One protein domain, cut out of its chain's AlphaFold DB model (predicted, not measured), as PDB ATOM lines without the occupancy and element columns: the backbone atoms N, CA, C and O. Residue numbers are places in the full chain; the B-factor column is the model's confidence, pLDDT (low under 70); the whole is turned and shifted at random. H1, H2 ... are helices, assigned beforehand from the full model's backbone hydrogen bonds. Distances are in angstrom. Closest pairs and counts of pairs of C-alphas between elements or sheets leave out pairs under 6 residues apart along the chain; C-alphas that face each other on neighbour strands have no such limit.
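What this domain is: This is residues 370 to 429 of the 868 residues of the protein "Beta-galactosidase" of Enterococcus columbae DSM 7374 = ATCC 51263 (UniProt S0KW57). Three helices joined end toward end make a triangle: H1 and H2 form a corner, and H3 comes back from the far end of H2 to the side of H1. A long loop, residues 394 to 419, winds over one face of this triangle on its way from H2 to H3. The printed part has 60 residues with three named helices, in the order H1, H2, H3, and no named strand; the class is all helix. It is compact and rounded, with a radius of gyration of the C-alphas of 10.8 A and spans of 27 by 23 by 17 A.

How they stand to each other: Start with H1, residues 370 to 383, and go on to H2, residues 386 to 393. They only just touch, with 3 pairs of C-alphas within 8 A, and only at the corner by their tight link; the closest C-alphas, of Phe 383 and Leu 389, are 5.5 A apart. Their lines are about perpendicular, at 88 degrees. Next find H3, residues 420 to 429. It only just touches H2, with 3 such pairs; the closest C-alphas are those of Phe 393 and Ala 421, 5.4 A apart. These two run opposite ways at a steep tilt of 67 degrees, only just short of about perpendicular. H3 also only just touches H1, with 3 such pairs, and there H1 takes part with residues 375 to 378 alone; the closest C-alphas, of Trp 375 and Phe 429, are 7.0 A apart. In H1, H2 and H3 every O i to N i+4 pair is within hydrogen-bond range.

Where its parts are: Find C-alpha 370 at (191.214, 150.543, 196.849); from there H1 runs 20.1 A to C-alpha 383. H2 covers 10.3 A from C-alpha 386, at (210.301, 143.067, 201.526), to C-alpha 393. H3 runs 14.0 A from C-alpha 420 to C-alpha 429 at (201.436, 150.550, 189.082).

The domain as a whole: The two C-alphas farthest apart, of Ile 384 and Pro 415, are 29.9 A apart. The link from H2 to H3, 26 residues, is long. The printed part has no cut, and no printed residue is under 70 in pLDDT.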
ATOM      1  N   GLU A 370     191.113 151.654 197.795       97.06
ATOM      2  CA  GLU A 370     191.214 150.543 196.849       97.06
ATOM      3  C   GLU A 370     192.562 150.547 196.109       97.06
ATOM      4  O   GLU A 370     193.227 149.514 196.025       97.06
ATOM      5  N   CYS A 371     193.029 151.715 195.649       97.06
ATOM      6  CA  CYS A 371     194.373 151.840 195.078       97.06
ATOM      7  C   CYS A 371     195.452 151.480 196.100       97.06
ATOM      8  O   CYS A 371     196.422 150.824 195.742       97.06
ATOM      9  N   LYS A 372     195.285 151.865 197.370       96.25
ATOM     10  CA  LYS A 372     196.232 151.522 198.439       96.25
ATOM     11  C   LYS A 372     196.322 150.014 198.661       96.25
ATOM     12  O   LYS A 372     197.420 149.486 198.824       96.25
ATOM     13  N   LYS A 373     195.183 149.321 198.667       96.88
ATOM     14  CA  LYS A 373     195.136 147.862 198.782       96.88
ATOM     15  C   LYS A 373     195.848 147.201 197.598       96.88
ATOM     16  O   LYS A 373     196.768 146.415 197.806       96.88
ATOM     17  N   GLN A 374     195.476 147.575 196.375       97.50
ATOM     18  CA  GLN A 374     196.065 147.001 195.163       97.50
ATOM     19  C   GLN A 374     197.545 147.367 194.984       97.50
ATOM     20  O   GLN A 374     198.290 146.600 194.385       97.50
ATOM     21  N   TRP A 375     197.995 148.502 195.523       97.62
ATOM     22  CA  TRP A 375     199.408 148.877 195.561       97.62
ATOM     23  C   TRP A 375     200.237 147.896 196.396       97.62
ATOM     24  O   TRP A 375     201.299 147.460 195.962       97.62
ATOM     25  N   ILE A 376     199.739 147.488 197.567       97.31
ATOM     26  CA  ILE A 376     200.415 146.489 198.411       97.31
ATOM     27  C   ILE A 376     200.489 145.138 197.688       97.31
ATOM     28  O   ILE A 376     201.544 144.506 197.696       97.31
ATOM     29  N   GLU A 377     199.398 144.722 197.037       95.62
ATOM     30  CA  GLU A 377     199.344 143.485 196.241       95.62
ATOM     31  C   GLU A 377     200.327 143.533 195.059       95.62
ATOM     32  O   GLU A 377     201.053 142.570 194.814       95.62
ATOM     33  N   TYR A 378     200.404 144.674 194.367       95.81
ATOM     34  CA  TYR A 378     201.370 144.911 193.296       95.81
ATOM     35  C   TYR A 378     202.808 144.761 193.801       95.81
ATOM     36  O   TYR A 378     203.578 143.990 193.243       95.81
ATOM     37  N   LEU A 379     203.163 145.421 194.907       96.25
ATOM     38  CA  LEU A 379     204.508 145.324 195.478       96.25
ATOM     39  C   LEU A 379     204.872 143.897 195.904       96.25
ATOM     40  O   LEU A 379     206.006 143.465 195.701       96.25
ATOM     41  N   GLN A 380     203.924 143.164 196.495       94.31
ATOM     42  CA  GLN A 380     204.118 141.763 196.870       94.31
ATOM     43  C   GLN A 380     204.425 140.897 195.651       94.31
ATOM     44  O   GLN A 380     205.332 140.068 195.710       94.31
ATOM     45  N   LYS A 381     203.700 141.116 194.551       89.81
ATOM     46  CA  LYS A 381     203.889 140.382 193.302       89.81
ATOM     47  C   LYS A 381     205.220 140.715 192.625       89.81
ATOM     48  O   LYS A 381     205.950 139.802 192.255       89.81
ATOM     49  N   GLU A 382     205.556 141.998 192.506       89.00
ATOM     50  CA  GLU A 382     206.763 142.436 191.792       89.00
ATOM     51  C   GLU A 382     208.052 142.100 192.557       89.00
ATOM     52  O   GLU A 382     209.005 141.569 191.987       89.00
ATOM     53  N   PHE A 383     208.094 142.364 193.867       91.38
ATOM     54  CA  PHE A 383     209.330 142.232 194.644       91.38
ATOM     55  C   PHE A 383     209.471 140.891 195.360       91.38
ATOM     56  O   PHE A 383     210.589 140.528 195.734       91.38
ATOM     57  N   ILE A 384     208.377 140.140 195.534       90.06
ATOM     58  CA  ILE A 384     208.286 138.842 196.228       90.06
ATOM     59  C   ILE A 384     208.577 138.941 197.738       90.06
ATOM     60  O   ILE A 384     207.795 138.456 198.553       90.06
ATOM     61  N   THR A 385     209.673 139.589 198.144       95.75
ATOM     62  CA  THR A 385     210.048 139.810 199.548       95.75
ATOM     63  C   THR A 385     210.300 141.285 199.844       95.75
ATOM     64  O   THR A 385     210.675 142.070 198.970       95.75
ATOM     65  N   ILE A 386     210.108 141.676 201.106       97.75
ATOM     66  CA  ILE A 386     210.301 143.067 201.526       97.75
ATOM     67  C   ILE A 386     211.782 143.469 201.504       97.75
ATOM     68  O   ILE A 386     212.111 144.626 201.267       97.75
ATOM     69  N   GLU A 387     212.695 142.517 201.702       97.94
ATOM     70  CA  GLU A 387     214.141 142.732 201.625       97.94
ATOM     71  C   GLU A 387     214.565 143.139 200.215       97.94
ATOM     72  O   GLU A 387     215.345 144.079 200.071       97.94
ATOM     73  N   LYS A 388     214.011 142.483 199.185       95.56
ATOM     74  CA  LYS A 388     214.248 142.854 197.786       95.56
ATOM     75  C   LYS A 388     213.752 144.268 197.513       95.56
ATOM     76  O   LYS A 388     214.516 145.078 197.002       95.56
ATOM     77  N   LEU A 389     212.525 144.595 197.928       96.88
ATOM     78  CA  LEU A 389     211.983 145.951 197.787       96.88
ATOM     79  C   LEU A 389     212.886 146.993 198.455       96.88
ATOM     80  O   LEU A 389     213.258 147.972 197.821       96.88
ATOM     81  N   ASN A 390     213.271 146.781 199.717       97.50
ATOM     82  CA  ASN A 390     214.128 147.717 200.449       97.50
ATOM     83  C   ASN A 390     215.495 147.913 199.772       97.50
ATOM     84  O   ASN A 390     216.016 149.030 199.770       97.50
ATOM     85  N   ALA A 391     216.067 146.846 199.202       94.88
ATOM     86  CA  ALA A 391     217.314 146.915 198.450       94.88
ATOM     87  C   ALA A 391     217.154 147.771 197.184       94.88
ATOM     88  O   ALA A 391     217.919 148.714 197.000       94.88
ATOM     89  N   PHE A 392     216.122 147.512 196.374       92.69
ATOM     90  CA  PHE A 392     215.856 148.271 195.146       92.69
ATOM     91  C   PHE A 392     215.465 149.729 195.402       92.69
ATOM     92  O   PHE A 392     215.857 150.618 194.651       92.69
ATOM     93  N   PHE A 393     214.710 150.001 196.469       95.62
ATOM     94  CA  PHE A 393     214.290 151.359 196.825       95.62
ATOM     95  C   PHE A 393     215.365 152.138 197.594       95.62
ATOM     96  O   PHE A 393     215.174 153.326 197.861       95.62
ATOM     97  N   GLY A 394     216.470 151.494 197.991       94.75
ATOM     98  CA  GLY A 394     217.544 152.130 198.755       94.75
ATOM     99  C   GLY A 394     217.095 152.648 200.126       94.75
ATOM    100  O   GLY A 394     217.617 153.648 200.615       94.75
ATOM    101  N   THR A 395     216.132 151.986 200.773       96.44
ATOM    102  CA  THR A 395     215.403 152.520 201.944       96.44
ATOM    103  C   THR A 395     216.257 152.725 203.197       96.44
ATOM    104  O   THR A 395     215.814 153.346 204.158       96.44
ATOM    105  N   ASN A 396     217.494 152.223 203.217       95.50
ATOM    106  CA  ASN A 396     218.445 152.525 204.289       95.50
ATOM    107  C   ASN A 396     218.817 154.019 204.319       95.50
ATOM    108  O   ASN A 396     219.156 154.551 205.381       95.50
ATOM    109  N   ILE A 397     218.724 154.713 203.178       95.69
ATOM    110  CA  ILE A 397     218.895 156.164 203.097       95.69
ATOM    111  C   ILE A 397     217.796 156.830 203.926       95.69
ATOM    112  O   ILE A 397     216.610 156.544 203.779       95.69
ATOM    113  N   TRP A 398     218.210 157.717 204.831       95.69
ATOM    114  CA  TRP A 398     217.317 158.433 205.749       95.69
ATOM    115  C   TRP A 398     216.422 157.515 206.609       95.69
ATOM    116  O   TRP A 398     215.363 157.944 207.058       95.69
ATOM    117  N   SER A 399     216.863 156.280 206.896       95.31
ATOM    118  CA  SER A 399     216.184 155.345 207.809       95.31
ATOM    119  C   SER A 399     214.725 155.015 207.424       95.31
ATOM    120  O   SER A 399     213.861 154.917 208.296       95.31
ATOM    121  N   GLN A 400     214.448 154.809 206.133       95.94
ATOM    122  CA  GLN A 400     213.107 154.534 205.588       95.94
ATOM    123  C   GLN A 400     212.777 153.038 205.403       95.94
ATOM    124  O   GLN A 400     211.807 152.697 204.733       95.94
ATOM    125  N   THR A 401     213.576 152.123 205.954       97.62
ATOM    126  CA  THR A 401     213.410 150.672 205.755       97.62
ATOM    127  C   THR A 401     212.079 150.134 206.279       97.62
ATOM    128  O   THR A 401     211.751 150.288 207.457       97.62
ATOM    129  N   TYR A 402     211.362 149.413 205.414       97.81
ATOM    130  CA  TYR A 402     210.078 148.776 205.706       97.81
ATOM    131  C   TYR A 402     210.264 147.349 206.236       97.81
ATOM    132  O   TYR A 402     211.142 146.616 205.783       97.81
ATOM    133  N   ARG A 403     209.430 146.909 207.183       97.62
ATOM    134  CA  ARG A 403     209.462 145.539 207.740       97.62
ATOM    135  C   ARG A 403     208.472 144.590 207.075       97.62
ATOM    136  O   ARG A 403     208.594 143.380 207.218       97.62
ATOM    137  N   LYS A 404     207.488 145.133 206.364       97.56
ATOM    138  CA  LYS A 404     206.486 144.398 205.581       97.56
ATOM    139  C   LYS A 404     205.879 145.318 204.527       97.56
ATOM    140  O   LYS A 404     205.858 146.531 204.706       97.56
ATOM    141  N   PHE A 405     205.304 144.745 203.472       97.75
ATOM    142  CA  PHE A 405     204.721 145.514 202.364       97.75
ATOM    143  C   PHE A 405     203.629 146.505 202.789       97.75
ATOM    144  O   PHE A 405     203.529 147.586 202.225       97.75
ATOM    145  N   SER A 406     202.854 146.192 203.832       96.44
ATOM    146  CA  SER A 406     201.809 147.096 204.336       96.44
ATOM    147  C   SER A 406     202.344 148.385 204.975       96.44
ATOM    148  O   SER A 406     201.551 149.261 205.308       96.44
ATOM    149  N   GLU A 407     203.649 148.467 205.251       96.44
ATOM    150  CA  GLU A 407     204.304 149.673 205.777       96.44
ATOM    151  C   GLU A 407     204.794 150.606 204.667       96.44
ATOM    152  O   GLU A 407     205.124 151.754 204.958       96.44
ATOM    153  N   VAL A 408     204.824 150.139 203.411       96.69
ATOM    154  CA  VAL A 408     205.251 150.959 202.276       96.69
ATOM    155  C   VAL A 408     204.257 152.098 202.092       96.69
ATOM    156  O   VAL A 408     203.050 151.886 201.941       96.69
ATOM    157  N   VAL A 409     204.767 153.325 202.144       93.25
ATOM    158  CA  VAL A 409     203.936 154.523 202.046       93.25
ATOM    159  C   VAL A 409     203.421 154.709 200.621       93.25
ATOM    160  O   VAL A 409     204.040 154.280 199.647       93.25
ATOM    161  N   LEU A 410     202.284 155.391 200.493       93.25
ATOM    162  CA  LEU A 410     201.936 156.017 199.223       93.25
ATOM    163  C   LEU A 410     202.829 157.253 199.050       93.25
ATOM    164  O   LEU A 410     203.118 157.917 200.051       93.25
ATOM    165  N   PRO A 411     203.238 157.604 197.823       92.31
ATOM    166  CA  PRO A 411     204.039 158.797 197.581       92.31
ATOM    167  C   PRO A 411     203.206 160.092 197.690       92.31
ATOM    168  O   PRO A 411     203.038 160.830 196.730       92.31
ATOM    169  N   SER A 412     202.632 160.356 198.864       89.50
ATOM    170  CA  SER A 412     201.889 161.580 199.182       89.50
ATOM    171  C   SER A 412     202.817 162.692 199.682       89.50
ATOM    172  O   SER A 412     204.001 162.459 199.915       89.50
ATOM    173  N   ALA A 413     202.284 163.892 199.931       89.81
ATOM    174  CA  ALA A 413     203.064 165.022 200.443       89.81
ATOM    175  C   ALA A 413     203.900 164.666 201.696       89.81
ATOM    176  O   ALA A 413     203.382 164.129 202.678       89.81
ATOM    177  N   THR A 414     205.195 164.996 201.662       91.56
ATOM    178  CA  THR A 414     206.149 164.894 202.783       91.56
ATOM    179  C   THR A 414     206.943 166.205 202.908       91.56
ATOM    180  O   THR A 414     206.793 167.078 202.052       91.56
ATOM    181  N   PRO A 415     207.765 166.415 203.961       94.44
ATOM    182  CA  PRO A 415     208.538 167.655 204.106       94.44
ATOM    183  C   PRO A 415     209.508 167.957 202.950       94.44
ATOM    184  O   PRO A 415     209.889 169.111 202.770       94.44
ATOM    185  N   PHE A 416     209.917 166.938 202.190       94.06
ATOM    186  CA  PHE A 416     210.722 167.081 200.976       94.06
ATOM    187  C   PHE A 416     210.240 166.081 199.905       94.06
ATOM    188  O   PHE A 416     209.043 165.828 199.806       94.06
ATOM    189  N   LEU A 417     211.135 165.548 199.072       93.19
ATOM    190  CA  LEU A 417     210.810 164.633 197.977       93.19
ATOM    191  C   LEU A 417     210.935 163.161 198.395       93.19
ATOM    192  O   LEU A 417     211.788 162.803 199.209       93.19
ATOM    193  N   HIS A 418     210.114 162.311 197.777       94.25
ATOM    194  CA  HIS A 418     210.256 160.851 197.816       94.25
ATOM    195  C   HIS A 418     211.393 160.363 196.912       94.25
ATOM    196  O   HIS A 418     211.858 161.091 196.034       94.25
ATOM    197  N   SER A 419     211.824 159.112 197.104       93.75
ATOM    198  CA  SER A 419     212.822 158.484 196.230       93.75
ATOM    199  C   SER A 419     212.280 158.247 194.815       93.75
ATOM    200  O   SER A 419     211.085 158.009 194.619       93.75
ATOM    201  N   VAL A 420     213.181 158.268 193.824       94.62
ATOM    202  CA  VAL A 420     212.851 158.008 192.411       94.62
ATOM    203  C   VAL A 420     212.186 156.642 192.253       94.62
ATOM    204  O   VAL A 420     211.133 156.555 191.626       94.62
ATOM    205  N   ALA A 421     212.734 155.606 192.895       95.31
ATOM    206  CA  ALA A 421     212.205 154.247 192.827       95.31
ATOM    207  C   ALA A 421     210.757 154.140 193.339       95.31
ATOM    208  O   ALA A 421     209.922 153.529 192.670       95.31
ATOM    209  N   LEU A 422     210.422 154.779 194.470       96.06
ATOM    210  CA  LEU A 422     209.054 154.783 195.005       96.06
ATOM    211  C   LEU A 422     208.083 155.502 194.056       96.06
ATOM    212  O   LEU A 422     207.026 154.963 193.725       96.06
ATOM    213  N   MET A 423     208.453 156.702 193.595       95.69
ATOM    214  CA  MET A 423     207.632 157.507 192.682       95.69
ATOM    215  C   MET A 423     207.399 156.798 191.341       95.69
ATOM    216  O   MET A 423     206.264 156.721 190.867       95.69
ATOM    217  N   ASN A 424     208.468 156.269 190.735       95.62
ATOM    218  CA  ASN A 424     208.415 155.560 189.459       95.62
ATOM    219  C   ASN A 424     207.569 154.285 189.575       95.62
ATOM    220  O   ASN A 424     206.675 154.078 188.758       95.62
ATOM    221  N   SER A 425     207.768 153.491 190.632       96.19
ATOM    222  CA  SER A 425     207.004 152.255 190.849       96.19
ATOM    223  C   SER A 425     205.508 152.525 191.046       96.19
ATOM    224  O   SER A 425     204.675 151.781 190.535       96.19
ATOM    225  N   PHE A 426     205.131 153.607 191.738       96.38
ATOM    226  CA  PHE A 426     203.719 153.959 191.927       96.38
ATOM    227  C   PHE A 426     203.044 154.455 190.639       96.38
ATOM    228  O   PHE A 426     201.866 154.166 190.401       96.38
ATOM    229  N   LYS A 427     203.784 155.174 189.783       95.62
ATOM    230  CA  LYS A 427     203.322 155.557 188.438       95.62
ATOM    231  C   LYS A 427     203.178 154.342 187.524       95.62
ATOM    232  O   LYS A 427     202.160 154.233 186.846       95.62
ATOM    233  N   GLN A 428     204.137 153.417 187.557       95.25
ATOM    234  CA  GLN A 428     204.086 152.161 186.804       95.25
ATOM    235  C   GLN A 428     202.928 151.261 187.264       95.25
ATOM    236  O   GLN A 428     202.247 150.661 186.439       95.25
ATOM    237  N   PHE A 429     202.630 151.222 188.566       96.25
ATOM    238  CA  PHE A 429     201.436 150.550 189.082       96.25
ATOM    239  C   PHE A 429     200.149 151.104 188.448       96.25
ATOM    240  O   PHE A 429     199.293 150.336 188.011       96.25
TER     241      PHE A 429